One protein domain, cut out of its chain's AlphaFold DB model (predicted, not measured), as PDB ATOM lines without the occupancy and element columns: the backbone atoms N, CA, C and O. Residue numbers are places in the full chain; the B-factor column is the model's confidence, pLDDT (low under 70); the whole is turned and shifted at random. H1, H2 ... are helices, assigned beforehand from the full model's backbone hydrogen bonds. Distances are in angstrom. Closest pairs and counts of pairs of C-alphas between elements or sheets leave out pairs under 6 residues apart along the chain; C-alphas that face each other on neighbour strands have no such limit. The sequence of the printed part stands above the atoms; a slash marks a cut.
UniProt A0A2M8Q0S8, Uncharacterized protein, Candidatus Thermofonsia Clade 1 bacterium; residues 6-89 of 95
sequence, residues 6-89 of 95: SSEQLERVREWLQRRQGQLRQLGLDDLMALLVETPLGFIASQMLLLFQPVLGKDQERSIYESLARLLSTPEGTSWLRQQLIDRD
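What this domain is: This is residues 6 to 89 of the 95 residues of an uncharacterized protein of Candidatus Thermofonsia Clade 1 bacterium (UniProt A0A2M8Q0S8). H3 and H5 lie side by side, and kinked H1 crosses H5. H2 packs on H6. The printed part, 84 residues with six named helices, is all helix and compact, radius of gyration of the C-alphas 11.6 A, spans 29 by 25 by 23 A.

How they stand to each other: H1, residues 7 to 26, touches H5, residues 62 to 72, with 9 to 16 alone, C-alphas 13 and 64 closest at 5.9 A. H3, residues 42 to 51, touches H5, opposite ways at a shallow tilt of 23 degrees, C-alphas 46 and 69 closest at 4.1 A. H2, residues 29 to 38, touches H6, residues 75 to 86, C-alphas 37 and 78 closest at 5.6 A. H4, residues 53 to 56, touches no helix. Every O i to N i+4 pair in H2, H3, H5 and H6 is within hydrogen-bond range.

Where its parts are: H1 runs 28.8 A from C-alpha 7 at (-27.180, 21.411, -9.217); H6 ends at C-alpha 86, (-28.970, 26.382, 10.100).

The domain as a whole: There is no cut; pLDDT is under 70 at residues 22 to 62 and 86 to 89.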
ATOM      1  N   SER A   6     -28.568  16.712  -9.345       83.81
ATOM      2  CA  SER A   6     -28.041  17.795 -10.174       83.81
ATOM      3  C   SER A   6     -28.072  19.130  -9.425       83.81
ATOM      4  O   SER A   6     -28.929  19.365  -8.571       83.81
ATOM      5  N   SER A   7     -27.181  20.056  -9.787       80.94
ATOM      6  CA  SER A   7     -27.180  21.411  -9.217       80.94
ATOM      7  C   SER A   7     -28.525  22.123  -9.398       80.94
ATOM      8  O   SER A   7     -28.947  22.880  -8.533       80.94
ATOM      9  N   GLU A   8     -29.233  21.836 -10.493       82.19
ATOM     10  CA  GLU A   8     -30.576  22.366 -10.739       82.19
ATOM     11  C   GLU A   8     -31.615  21.783  -9.767       82.19
ATOM     12  O   GLU A   8     -32.477  22.504  -9.271       82.19
ATOM     13  N   GLN A   9     -31.525  20.488  -9.449       80.94
ATOM     14  CA  GLN A   9     -32.395  19.855  -8.454       80.94
ATOM     15  C   GLN A   9     -32.122  20.390  -7.043       80.94
ATOM     16  O   GLN A   9     -33.072  20.652  -6.306       80.94
ATOM     17  N   LEU A  10     -30.851  20.608  -6.685       82.75
ATOM     18  CA  LEU A  10     -30.471  21.250  -5.422       82.75
ATOM     19  C   LEU A  10     -31.061  22.659  -5.307       82.75
ATOM     20  O   LEU A  10     -31.629  23.000  -4.269       82.75
ATOM     21  N   GLU A  11     -30.984  23.453  -6.376       84.00
ATOM     22  CA  GLU A  11     -31.526  24.813  -6.382       84.00
ATOM     23  C   GLU A  11     -33.056  24.809  -6.260       84.00
ATOM     24  O   GLU A  11     -33.615  25.547  -5.454       84.00
ATOM     25  N   ARG A  12     -33.754  23.900  -6.953       83.88
ATOM     26  CA  ARG A  12     -35.213  23.745  -6.811       83.88
ATOM     27  C   ARG A  12     -35.626  23.361  -5.388       83.88
ATOM     28  O   ARG A  12     -36.598  23.906  -4.866       83.88
ATOM     29  N   VAL A  13     -34.894  22.446  -4.746       82.12
ATOM     30  CA  VAL A  13     -35.135  22.072  -3.341       82.12
ATOM     31  C   VAL A  13     -34.888  23.265  -2.419       82.12
ATOM     32  O   VAL A  13     -35.693  23.517  -1.522       82.12
ATOM     33  N   ARG A  14     -33.822  24.036  -2.658       83.25
ATOM     34  CA  ARG A  14     -33.518  25.262  -1.914       83.25
ATOM     35  C   ARG A  14     -34.634  26.298  -2.053       83.25
ATOM     36  O   ARG A  14     -35.119  26.793  -1.040       83.25
ATOM     37  N   GLU A  15     -35.076  26.606  -3.270       83.44
ATOM     38  CA  GLU A  15     -36.180  27.544  -3.509       83.44
ATOM     39  C   GLU A  15     -37.477  27.083  -2.838       83.44
ATOM     40  O   GLU A  15     -38.207  27.886  -2.250       83.44
ATOM     41  N   TRP A  16     -37.769  25.784  -2.903       82.44
ATOM     42  CA  TRP A  16     -38.938  25.210  -2.249       82.44
ATOM     43  C   TRP A  16     -38.870  25.360  -0.730       82.44
ATOM     44  O   TRP A  16     -39.841  25.833  -0.132       82.44
ATOM     45  N   LEU A  17     -37.721  25.032  -0.123       77.50
ATOM     46  CA  LEU A  17     -37.484  25.228   1.306       77.50
ATOM     47  C   LEU A  17     -37.705  26.694   1.674       77.50
ATOM     48  O   LEU A  17     -38.487  26.969   2.576       77.50
ATOM     49  N   GLN A  18     -37.136  27.639   0.924       78.50
ATOM     50  CA  GLN A  18     -37.304  29.075   1.178       78.50
ATOM     51  C   GLN A  18     -38.768  29.533   1.109       78.50
ATOM     52  O   GLN A  18     -39.225  30.287   1.966       78.50
ATOM     53  N   ARG A  19     -39.533  29.067   0.112       77.75
ATOM     54  CA  ARG A  19     -40.951  29.440  -0.044       77.75
ATOM     55  C   ARG A  19     -41.844  28.832   1.033       77.75
ATOM     56  O   ARG A  19     -42.866  29.419   1.382       77.75
ATOM     57  N   ARG A  20     -41.500  27.640   1.528       71.94
ATOM     58  CA  ARG A  20     -42.335  26.868   2.458       71.94
ATOM     59  C   ARG A  20     -41.852  26.918   3.902       71.94
ATOM     60  O   ARG A  20     -42.614  26.517   4.772       71.94
ATOM     61  N   GLN A  21     -40.684  27.489   4.190       70.50
ATOM     62  CA  GLN A  21     -40.124  27.598   5.541       70.50
ATOM     63  C   GLN A  21     -41.098  28.252   6.527       70.50
ATOM     64  O   GLN A  21     -41.297  27.742   7.624       70.50
ATOM     65  N   GLY A  22     -41.772  29.335   6.124       66.31
ATOM     66  CA  GLY A  22     -42.772  29.991   6.972       66.31
ATOM     67  C   GLY A  22     -43.948  29.075   7.332       66.31
ATOM     68  O   GLY A  22     -44.424  29.095   8.463       66.31
ATOM     69  N   GLN A  23     -44.374  28.222   6.399       68.00
ATOM     70  CA  GLN A  23     -45.431  27.236   6.633       68.00
ATOM     71  C   GLN A  23     -44.921  26.044   7.450       68.00
ATOM     72  O   GLN A  23     -45.622  25.576   8.340       68.00
ATOM     73  N   LEU A  24     -43.690  25.584   7.206       66.88
ATOM     74  CA  LEU A  24     -43.055  24.518   7.982       66.88
ATOM     75  C   LEU A  24     -42.879  24.933   9.449       66.88
ATOM     76  O   LEU A  24     -43.216  24.156  10.337       66.88
ATOM     77  N   ARG A  25     -42.469  26.181   9.710       67.31
ATOM     78  CA  ARG A  25     -42.404  26.760  11.061       67.31
ATOM     79  C   ARG A  25     -43.773  26.842  11.725       67.31
ATOM     80  O   ARG A  25     -43.921  26.415  12.863       67.31
ATOM     81  N   GLN A  26     -44.789  27.333  11.014       66.50
ATOM     82  CA  GLN A  26     -46.158  27.398  11.542       66.50
ATOM     83  C   GLN A  26     -46.737  26.020  11.887       66.50
ATOM     84  O   GLN A  26     -47.569  25.915  12.784       66.50
ATOM     85  N   LEU A  27     -46.300  24.974  11.187       63.38
ATOM     86  CA  LEU A  27     -46.738  23.597  11.407       63.38
ATOM     87  C   LEU A  27     -45.854  22.825  12.403       63.38
ATOM     88  O   LEU A  27     -46.119  21.647  12.633       63.38
ATOM     89  N   GLY A  28     -44.812  23.443  12.975       62.50
ATOM     90  CA  GLY A  28     -43.849  22.760  13.855       62.50
ATOM     91  C   GLY A  28     -43.009  21.692  13.140       62.50
ATOM     92  O   GLY A  28     -42.454  20.799  13.769       62.50
ATOM     93  N   LEU A  29     -42.937  21.754  11.807       65.31
ATOM     94  CA  LEU A  29     -42.189  20.817  10.966       65.31
ATOM     95  C   LEU A  29     -40.722  21.232  10.778       65.31
ATOM     96  O   LEU A  29     -39.958  20.468  10.194       65.31
ATOM     97  N   ASP A  30     -40.330  22.414  11.263       65.62
ATOM     98  CA  ASP A  30     -38.924  22.844  11.325       65.62
ATOM     99  C   ASP A  30     -38.135  21.922  12.271       65.62
ATOM    100  O   ASP A  30     -37.153  21.304  11.867       65.62
ATOM    101  N   ASP A  31     -38.681  21.667  13.465       66.38
ATOM    102  CA  ASP A  31     -38.114  20.721  14.434       66.38
ATOM    103  C   ASP A  31     -38.087  19.286  13.897       66.38
ATOM    104  O   ASP A  31     -37.150  18.534  14.159       66.38
ATOM    105  N   LEU A  32     -39.092  18.900  13.099       67.50
ATOM    106  CA  LEU A  32     -39.086  17.613  12.406       67.50
ATOM    107  C   LEU A  32     -37.933  17.562  11.397       67.50
ATOM    108  O   LEU A  32     -37.177  16.604  11.401       67.50
ATOM    109  N   MET A  33     -37.764  18.580  10.552       67.62
ATOM    110  CA  MET A  33     -36.668  18.634   9.577       67.62
ATOM    111  C   MET A  33     -35.293  18.641  10.256       67.62
ATOM    112  O   MET A  33     -34.405  17.915   9.813       67.62
ATOM    113  N   ALA A  34     -35.134  19.378  11.356       68.75
ATOM    114  CA  ALA A  34     -33.930  19.358  12.179       68.75
ATOM    115  C   ALA A  34     -33.666  17.953  12.744       68.75
ATOM    116  O   ALA A  34     -32.583  17.403  12.551       68.75
ATOM    117  N   LEU A  35     -34.682  17.308  13.325       67.38
ATOM    118  CA  LEU A  35     -34.592  15.936  13.834       67.38
ATOM    119  C   LEU A  35     -34.233  14.931  12.729       67.38
ATOM    120  O   LEU A  35     -33.413  14.038  12.932       67.38
ATOM    121  N   LEU A  36     -34.827  15.066  11.544       66.88
ATOM    122  CA  LEU A  36     -34.567  14.199  10.395       66.88
ATOM    123  C   LEU A  36     -33.143  14.362   9.843       66.88
ATOM    124  O   LEU A  36     -32.597  13.420   9.276       66.88
ATOM    125  N   VAL A  37     -32.546  15.541  10.018       67.25
ATOM    126  CA  VAL A  37     -31.167  15.859   9.631       67.25
ATOM    127  C   VAL A  37     -30.151  15.459  10.710       67.25
ATOM    128  O   VAL A  37     -29.000  15.153  10.396       67.25
ATOM    129  N   GLU A  38     -30.529  15.482  11.986       67.69
ATOM    130  CA  GLU A  38     -29.664  15.071  13.101       67.69
ATOM    131  C   GLU A  38     -29.666  13.563  13.339       67.69
ATOM    132  O   GLU A  38     -28.678  13.004  13.820       67.69
ATOM    133  N   THR A  39     -30.748  12.880  12.977       60.34
ATOM    134  CA  THR A  39     -30.840  11.432  13.127       60.34
ATOM    135  C   THR A  39     -30.324  10.718  11.873       60.34
ATOM    136  O   THR A  39     -30.624  11.126  10.754       60.34
ATOM    137  N   PRO A  40     -29.618   9.576  12.003       57.41
ATOM    138  CA  PRO A  40     -29.219   8.732  10.866       57.41
ATOM    139  C   PRO A  40     -30.417   8.038  10.186       57.41
ATOM    140  O   PRO A  40     -30.265   7.085   9.425       57.41
ATOM    141  N   LEU A  41     -31.633   8.511  10.459       59.94
ATOM    142  CA  LEU A  41     -32.895   7.994   9.966       59.94
ATOM    143  C   LEU A  41     -33.232   8.541   8.581       59.94
ATOM    144  O   LEU A  41     -34.394   8.508   8.209       59.94
ATOM    145  N   GLY A  42     -32.264   9.001   7.792       57.12
ATOM    146  CA  GLY A  42     -32.478   9.591   6.467       57.12
ATOM    147  C   GLY A  42     -33.400   8.790   5.529       57.12
ATOM    148  O   GLY A  42     -34.214   9.344   4.785       57.12
ATOM    149  N   PHE A  43     -33.381   7.458   5.638       59.97
ATOM    150  CA  PHE A  43     -34.336   6.587   4.949       59.97
ATOM    151  C   PHE A  43     -35.770   6.662   5.513       59.97
ATOM    152  O   PHE A  43     -36.737   6.673   4.763       59.97
ATOM    153  N   ILE A  44     -35.948   6.741   6.830       63.03
ATOM    154  CA  ILE A  44     -37.276   6.919   7.441       63.03
ATOM    155  C   ILE A  44     -37.766   8.360   7.244       63.03
ATOM    156  O   ILE A  44     -38.938   8.584   6.965       63.03
ATOM    157  N   ALA A  45     -36.860   9.331   7.302       63.28
ATOM    158  CA  ALA A  45     -37.088  10.743   7.039       63.28
ATOM    159  C   ALA A  45     -37.707  10.981   5.658       63.28
ATOM    160  O   ALA A  45     -38.728  11.655   5.519       63.28
ATOM    161  N   SER A  46     -37.108  10.364   4.638       63.94
ATOM    162  CA  SER A  46     -37.587  10.425   3.261       63.94
ATOM    163  C   SER A  46     -38.978   9.807   3.091       63.94
ATOM    164  O   SER A  46     -39.829  10.389   2.419       63.94
ATOM    165  N   GLN A  47     -39.244   8.680   3.755       65.31
ATOM    166  CA  GLN A  47     -40.561   8.032   3.772       65.31
ATOM    167  C   GLN A  47     -41.613   8.898   4.482       65.31
ATOM    168  O   GLN A  47     -42.731   9.047   3.995       65.31
ATOM    169  N   MET A  48     -41.256   9.525   5.605       66.81
ATOM    170  CA  MET A  48     -42.155  10.407   6.356       66.81
ATOM    171  C   MET A  48     -42.531  11.648   5.540       66.81
ATOM    172  O   MET A  48     -43.702  12.017   5.498       66.81
ATOM    173  N   LEU A  49     -41.583  12.248   4.815       65.62
ATOM    174  CA  LEU A  49     -41.867  13.377   3.922       65.62
ATOM    175  C   LEU A  49     -42.872  13.023   2.816       65.62
ATOM    176  O   LEU A  49     -43.726  13.846   2.484       65.62
ATOM    177  N   LEU A  50     -42.819  11.796   2.288       63.78
ATOM    178  CA  LEU A  50     -43.810  11.303   1.327       63.78
ATOM    179  C   LEU A  50     -45.202  11.149   1.963       63.78
ATOM    180  O   LEU A  50     -46.205  11.444   1.319       63.78
ATOM    181  N   LEU A  51     -45.276  10.754   3.237       63.59
ATOM    182  CA  LEU A  51     -46.540  10.605   3.970       63.59
ATOM    183  C   LEU A  51     -47.181  11.949   4.355       63.59
ATOM    184  O   LEU A  51     -48.405  12.037   4.440       63.59
ATOM    185  N   PHE A  52     -46.383  13.007   4.541       62.31
ATOM    186  CA  PHE A  52     -46.875  14.358   4.845       62.31
ATOM    187  C   PHE A  52     -47.209  15.208   3.603       62.31
ATOM    188  O   PHE A  52     -47.721  16.318   3.755       62.31
ATOM    189  N   GLN A  53     -47.025  14.692   2.379       61.81
ATOM    190  CA  GLN A  53     -47.450  15.345   1.124       61.81
ATOM    191  C   GLN A  53     -48.855  15.988   1.151       61.81
ATOM    192  O   GLN A  53     -48.984  17.142   0.738       61.81
ATOM    193  N   PRO A  54     -49.924  15.331   1.652       56.50
ATOM    194  CA  PRO A  54     -51.255  15.940   1.663       56.50
ATOM    195  C   PRO A  54     -51.360  17.172   2.571       56.50
ATOM    196  O   PRO A  54     -52.185  18.044   2.305       56.50
ATOM    197  N   VAL A  55     -50.525  17.262   3.610       60.34
ATOM    198  CA  VAL A  55     -50.462  18.413   4.528       60.34
ATOM    199  C   VAL A  55     -49.631  19.547   3.919       60.34
ATOM    200  O   VAL A  55     -49.897  20.720   4.166       60.34
ATOM    201  N   LEU A  56     -48.653  19.204   3.081       59.88
ATOM    202  CA  LEU A  56     -47.733  20.150   2.453       59.88
ATOM    203  C   LEU A  56     -48.307  20.784   1.163       59.88
ATOM    204  O   LEU A  56     -47.904  21.893   0.791       59.88
ATOM    205  N   GLY A  57     -49.327  20.171   0.557       57.34
ATOM    206  CA  GLY A  57     -50.192  20.776  -0.460       57.34
ATOM    207  C   GLY A  57     -50.219  20.008  -1.784       57.34
ATOM    208  O   GLY A  57     -49.192  19.596  -2.308       57.34
ATOM    209  N   LYS A  58     -51.418  19.863  -2.363       55.03
ATOM    210  CA  LYS A  58     -51.715  18.999  -3.526       55.03
ATOM    211  C   LYS A  58     -51.014  19.361  -4.851       55.03
ATOM    212  O   LYS A  58     -51.050  18.542  -5.761       55.03
ATOM    213  N   ASP A  59     -50.374  20.527  -4.948       55.44
ATOM    214  CA  ASP A  59     -49.683  21.031  -6.155       55.44
ATOM    215  C   ASP A  59     -48.156  20.861  -6.100       55.44
ATOM    216  O   ASP A  59     -47.394  21.600  -6.722       55.44
ATOM    217  N   GLN A  60     -47.664  19.927  -5.292       58.81
ATOM    218  CA  GLN A  60     -46.228  19.724  -5.178       58.81
ATOM    219  C   GLN A  60     -45.675  18.819  -6.266       58.81
ATOM    220  O   GLN A  60     -46.126  17.693  -6.473       58.81
ATOM    221  N   GLU A  61     -44.614  19.308  -6.905       69.31
ATOM    222  CA  GLU A  61     -43.802  18.509  -7.803       69.31
ATOM    223  C   GLU A  61     -43.192  17.346  -7.014       69.31
ATOM    224  O   GLU A  61     -42.294  17.515  -6.189       69.31
ATOM    225  N   ARG A  62     -43.688  16.138  -7.278       69.31
ATOM    226  CA  ARG A  62     -43.167  14.862  -6.766       69.31
ATOM    227  C   ARG A  62     -41.632  14.764  -6.843       69.31
ATOM    228  O   ARG A  62     -41.013  14.167  -5.967       69.31
ATOM    229  N   SER A  63     -41.030  15.420  -7.837       75.31
ATOM    230  CA  SER A  63     -39.583  15.547  -8.033       75.31
ATOM    231  C   SER A  63     -38.849  16.203  -6.855       75.31
ATOM    232  O   SER A  63     -37.724  15.810  -6.550       75.31
ATOM    233  N   ILE A  64     -39.461  17.167  -6.158       77.25
ATOM    234  CA  ILE A  64     -38.860  17.841  -4.996       77.25
ATOM    235  C   ILE A  64     -38.778  16.873  -3.819       77.25
ATOM    236  O   ILE A  64     -37.754  16.805  -3.146       77.25
ATOM    237  N   TYR A  65     -39.822  16.072  -3.606       74.88
ATOM    238  CA  TYR A  65     -39.834  15.052  -2.559       74.88
ATOM    239  C   TYR A  65     -38.856  13.922  -2.822       74.88
ATOM    240  O   TYR A  65     -38.166  13.492  -1.905       74.88
ATOM    241  N   GLU A  66     -38.758  13.469  -4.067       77.00
ATOM    242  CA  GLU A  66     -37.756  12.485  -4.475       77.00
ATOM    243  C   GLU A  66     -36.331  13.040  -4.302       77.00
ATOM    244  O   GLU A  66     -35.439  12.326  -3.841       77.00
ATOM    245  N   SER A  67     -36.125  14.331  -4.576       81.25
ATOM    246  CA  SER A  67     -34.838  15.004  -4.361       81.25
ATOM    247  C   SER A  67     -34.505  15.141  -2.871       81.25
ATOM    248  O   SER A  67     -33.399  14.801  -2.463       81.25
ATOM    249  N   LEU A  68     -35.464  15.548  -2.031       76.88
ATOM    250  CA  LEU A  68     -35.317  15.576  -0.569       76.88
ATOM    251  C   LEU A  68     -35.037  14.184  -0.003       76.88
ATOM    252  O   LEU A  68     -34.152  14.019   0.833       76.88
ATOM    253  N   ALA A  69     -35.762  13.176  -0.485       76.75
ATOM    254  CA  ALA A  69     -35.580  11.796  -0.077       76.75
ATOM    255  C   ALA A  69     -34.156  11.310  -0.357       76.75
ATOM    256  O   ALA A  69     -33.520  10.679   0.487       76.75
ATOM    257  N   ARG A  70     -33.642  11.656  -1.537       79.19
ATOM    258  CA  ARG A  70     -32.294  11.307  -1.964       79.19
ATOM    259  C   ARG A  70     -31.226  12.089  -1.197       79.19
ATOM    260  O   ARG A  70     -30.238  11.482  -0.801       79.19
ATOM    261  N   LEU A  71     -31.447  13.368  -0.887       80.56
ATOM    262  CA  LEU A  71     -30.557  14.142  -0.007       80.56
ATOM    263  C   LEU A  71     -30.465  13.534   1.389       80.56
ATOM    264  O   LEU A  71     -29.377  13.387   1.932       80.56
ATOM    265  N   LEU A  72     -31.601  13.137   1.956       76.69
ATOM    266  CA  LEU A  72     -31.639  12.493   3.264       76.69
ATOM    267  C   LEU A  72     -30.995  11.101   3.238       76.69
ATOM    268  O   LEU A  72     -30.525  10.631   4.264       76.69
ATOM    269  N   SER A  73     -30.926  10.445   2.079       76.25
ATOM    270  CA  SER A  73     -30.310   9.120   1.957       76.25
ATOM    271  C   SER A  73     -28.776   9.119   2.022       76.25
ATOM    272  O   SER A  73     -28.196   8.040   2.152       76.25
ATOM    273  N   THR A  74     -28.113  10.285   1.958       78.75
ATOM    274  CA  THR A  74     -26.643  10.389   1.999       78.75
ATOM    275  C   THR A  74     -26.129  11.308   3.120       78.75
ATOM    276  O   THR A  74     -26.769  12.311   3.460       78.75
ATOM    277  N   PRO A  75     -24.953  11.015   3.710       75.50
ATOM    278  CA  PRO A  75     -24.314  11.898   4.694       75.50
ATOM    279  C   PRO A  75     -24.026  13.308   4.152       75.50
ATOM    280  O   PRO A  75     -24.163  14.302   4.861       75.50
ATOM    281  N   GLU A  76     -23.664  13.421   2.877       81.19
ATOM    282  CA  GLU A  76     -23.374  14.699   2.230       81.19
ATOM    283  C   GLU A  76     -24.653  15.516   2.004       81.19
ATOM    284  O   GLU A  76     -24.677  16.720   2.263       81.19
ATOM    285  N   GLY A  77     -25.741  14.867   1.574       81.00
ATOM    286  CA  GLY A  77     -27.027  15.523   1.343       81.00
ATOM    287  C   GLY A  77     -27.698  15.972   2.641       81.00
ATOM    288  O   GLY A  77     -28.236  17.078   2.705       81.00
ATOM    289  N   THR A  78     -27.591  15.173   3.708       77.56
ATOM    290  CA  THR A  78     -28.014  15.574   5.061       77.56
ATOM    291  C   THR A  78     -27.195  16.747   5.591       77.56
ATOM    292  O   THR A  78     -27.776  17.694   6.122       77.56
ATOM    293  N   SER A  79     -25.872  16.754   5.394       79.38
ATOM    294  CA  SER A  79     -25.025  17.895   5.761       79.38
ATOM    295  C   SER A  79     -25.387  19.162   4.978       79.38
ATOM    296  O   SER A  79     -25.414  20.250   5.552       79.38
ATOM    297  N   TRP A  80     -25.696  19.041   3.684       84.12
ATOM    298  CA  TRP A  80     -26.156  20.166   2.871       84.12
ATOM    299  C   TRP A  80     -27.507  20.699   3.361       84.12
ATOM    300  O   TRP A  80     -27.649  21.903   3.569       84.12
ATOM    301  N   LEU A  81     -28.481  19.815   3.617       78.94
ATOM    302  CA  LEU A  81     -29.787  20.195   4.172       78.94
ATOM    303  C   LEU A  81     -29.632  20.900   5.520       78.94
ATOM    304  O   LEU A  81     -30.280  21.918   5.748       78.94
ATOM    305  N   ARG A  82     -28.725  20.408   6.374       75.56
ATOM    306  CA  ARG A  82     -28.390  21.048   7.646       75.56
ATOM    307  C   ARG A  82     -27.930  22.485   7.450       75.56
ATOM    308  O   ARG A  82     -28.456  23.364   8.113       75.56
ATOM    309  N   GLN A  83     -26.996  22.732   6.533       79.19
ATOM    310  CA  GLN A  83     -26.515  24.089   6.247       79.19
ATOM    311  C   GLN A  83     -27.649  24.997   5.765       79.19
ATOM    312  O   GLN A  83     -27.780  26.114   6.245       79.19
ATOM    313  N   GLN A  84     -28.528  24.507   4.886       78.06
ATOM    314  CA  GLN A  84     -29.657  25.309   4.398       78.06
ATOM    315  C   GLN A  84     -30.675  25.669   5.494       78.06
ATOM    316  O   GLN A  84     -31.332  26.706   5.389       78.06
ATOM    317  N   LEU A  85     -30.815  24.820   6.515       71.00
ATOM    318  CA  LEU A  85     -31.698  25.052   7.659       71.00
ATOM    319  C   LEU A  85     -31.025  25.918   8.744       71.00
ATOM    320  O   LEU A  85     -31.664  26.839   9.246       71.00
ATOM    321  N   ILE A  86     -29.743  25.673   9.058       65.75
ATOM    322  CA  ILE A  86     -28.970  26.382  10.100       65.75
ATOM    323  C   ILE A  86     -28.554  27.792   9.665       65.75
ATOM    324  O   ILE A  86     -28.781  28.729  10.429       65.75
ATOM    325  N   ASP A  87     -28.020  27.983   8.447       59.06
ATOM    326  CA  ASP A  87     -27.550  29.301   7.961       59.06
ATOM    327  C   ASP A  87     -28.671  30.361   7.973       59.06
ATOM    328  O   ASP A  87     -28.416  31.561   7.900       59.06
ATOM    329  N   ARG A  88     -29.939  29.939   8.084       55.72
ATOM    330  CA  ARG A  88     -31.107  30.827   8.107       55.72
ATOM    331  C   ARG A  88     -31.666  31.124   9.486       55.72
ATOM    332  O   ARG A  88     -32.435  32.080   9.610       55.72
ATOM    333  N   ASP A  89     -31.296  30.361  10.508       51.22
ATOM    334  CA  ASP A  89     -31.682  30.705  11.877       51.22
ATOM    335  C   ASP A  89     -30.867  31.907  12.384       51.22
ATOM    336  O   ASP A  89     -31.405  32.804  13.036       51.22
TER     337      ASP A  89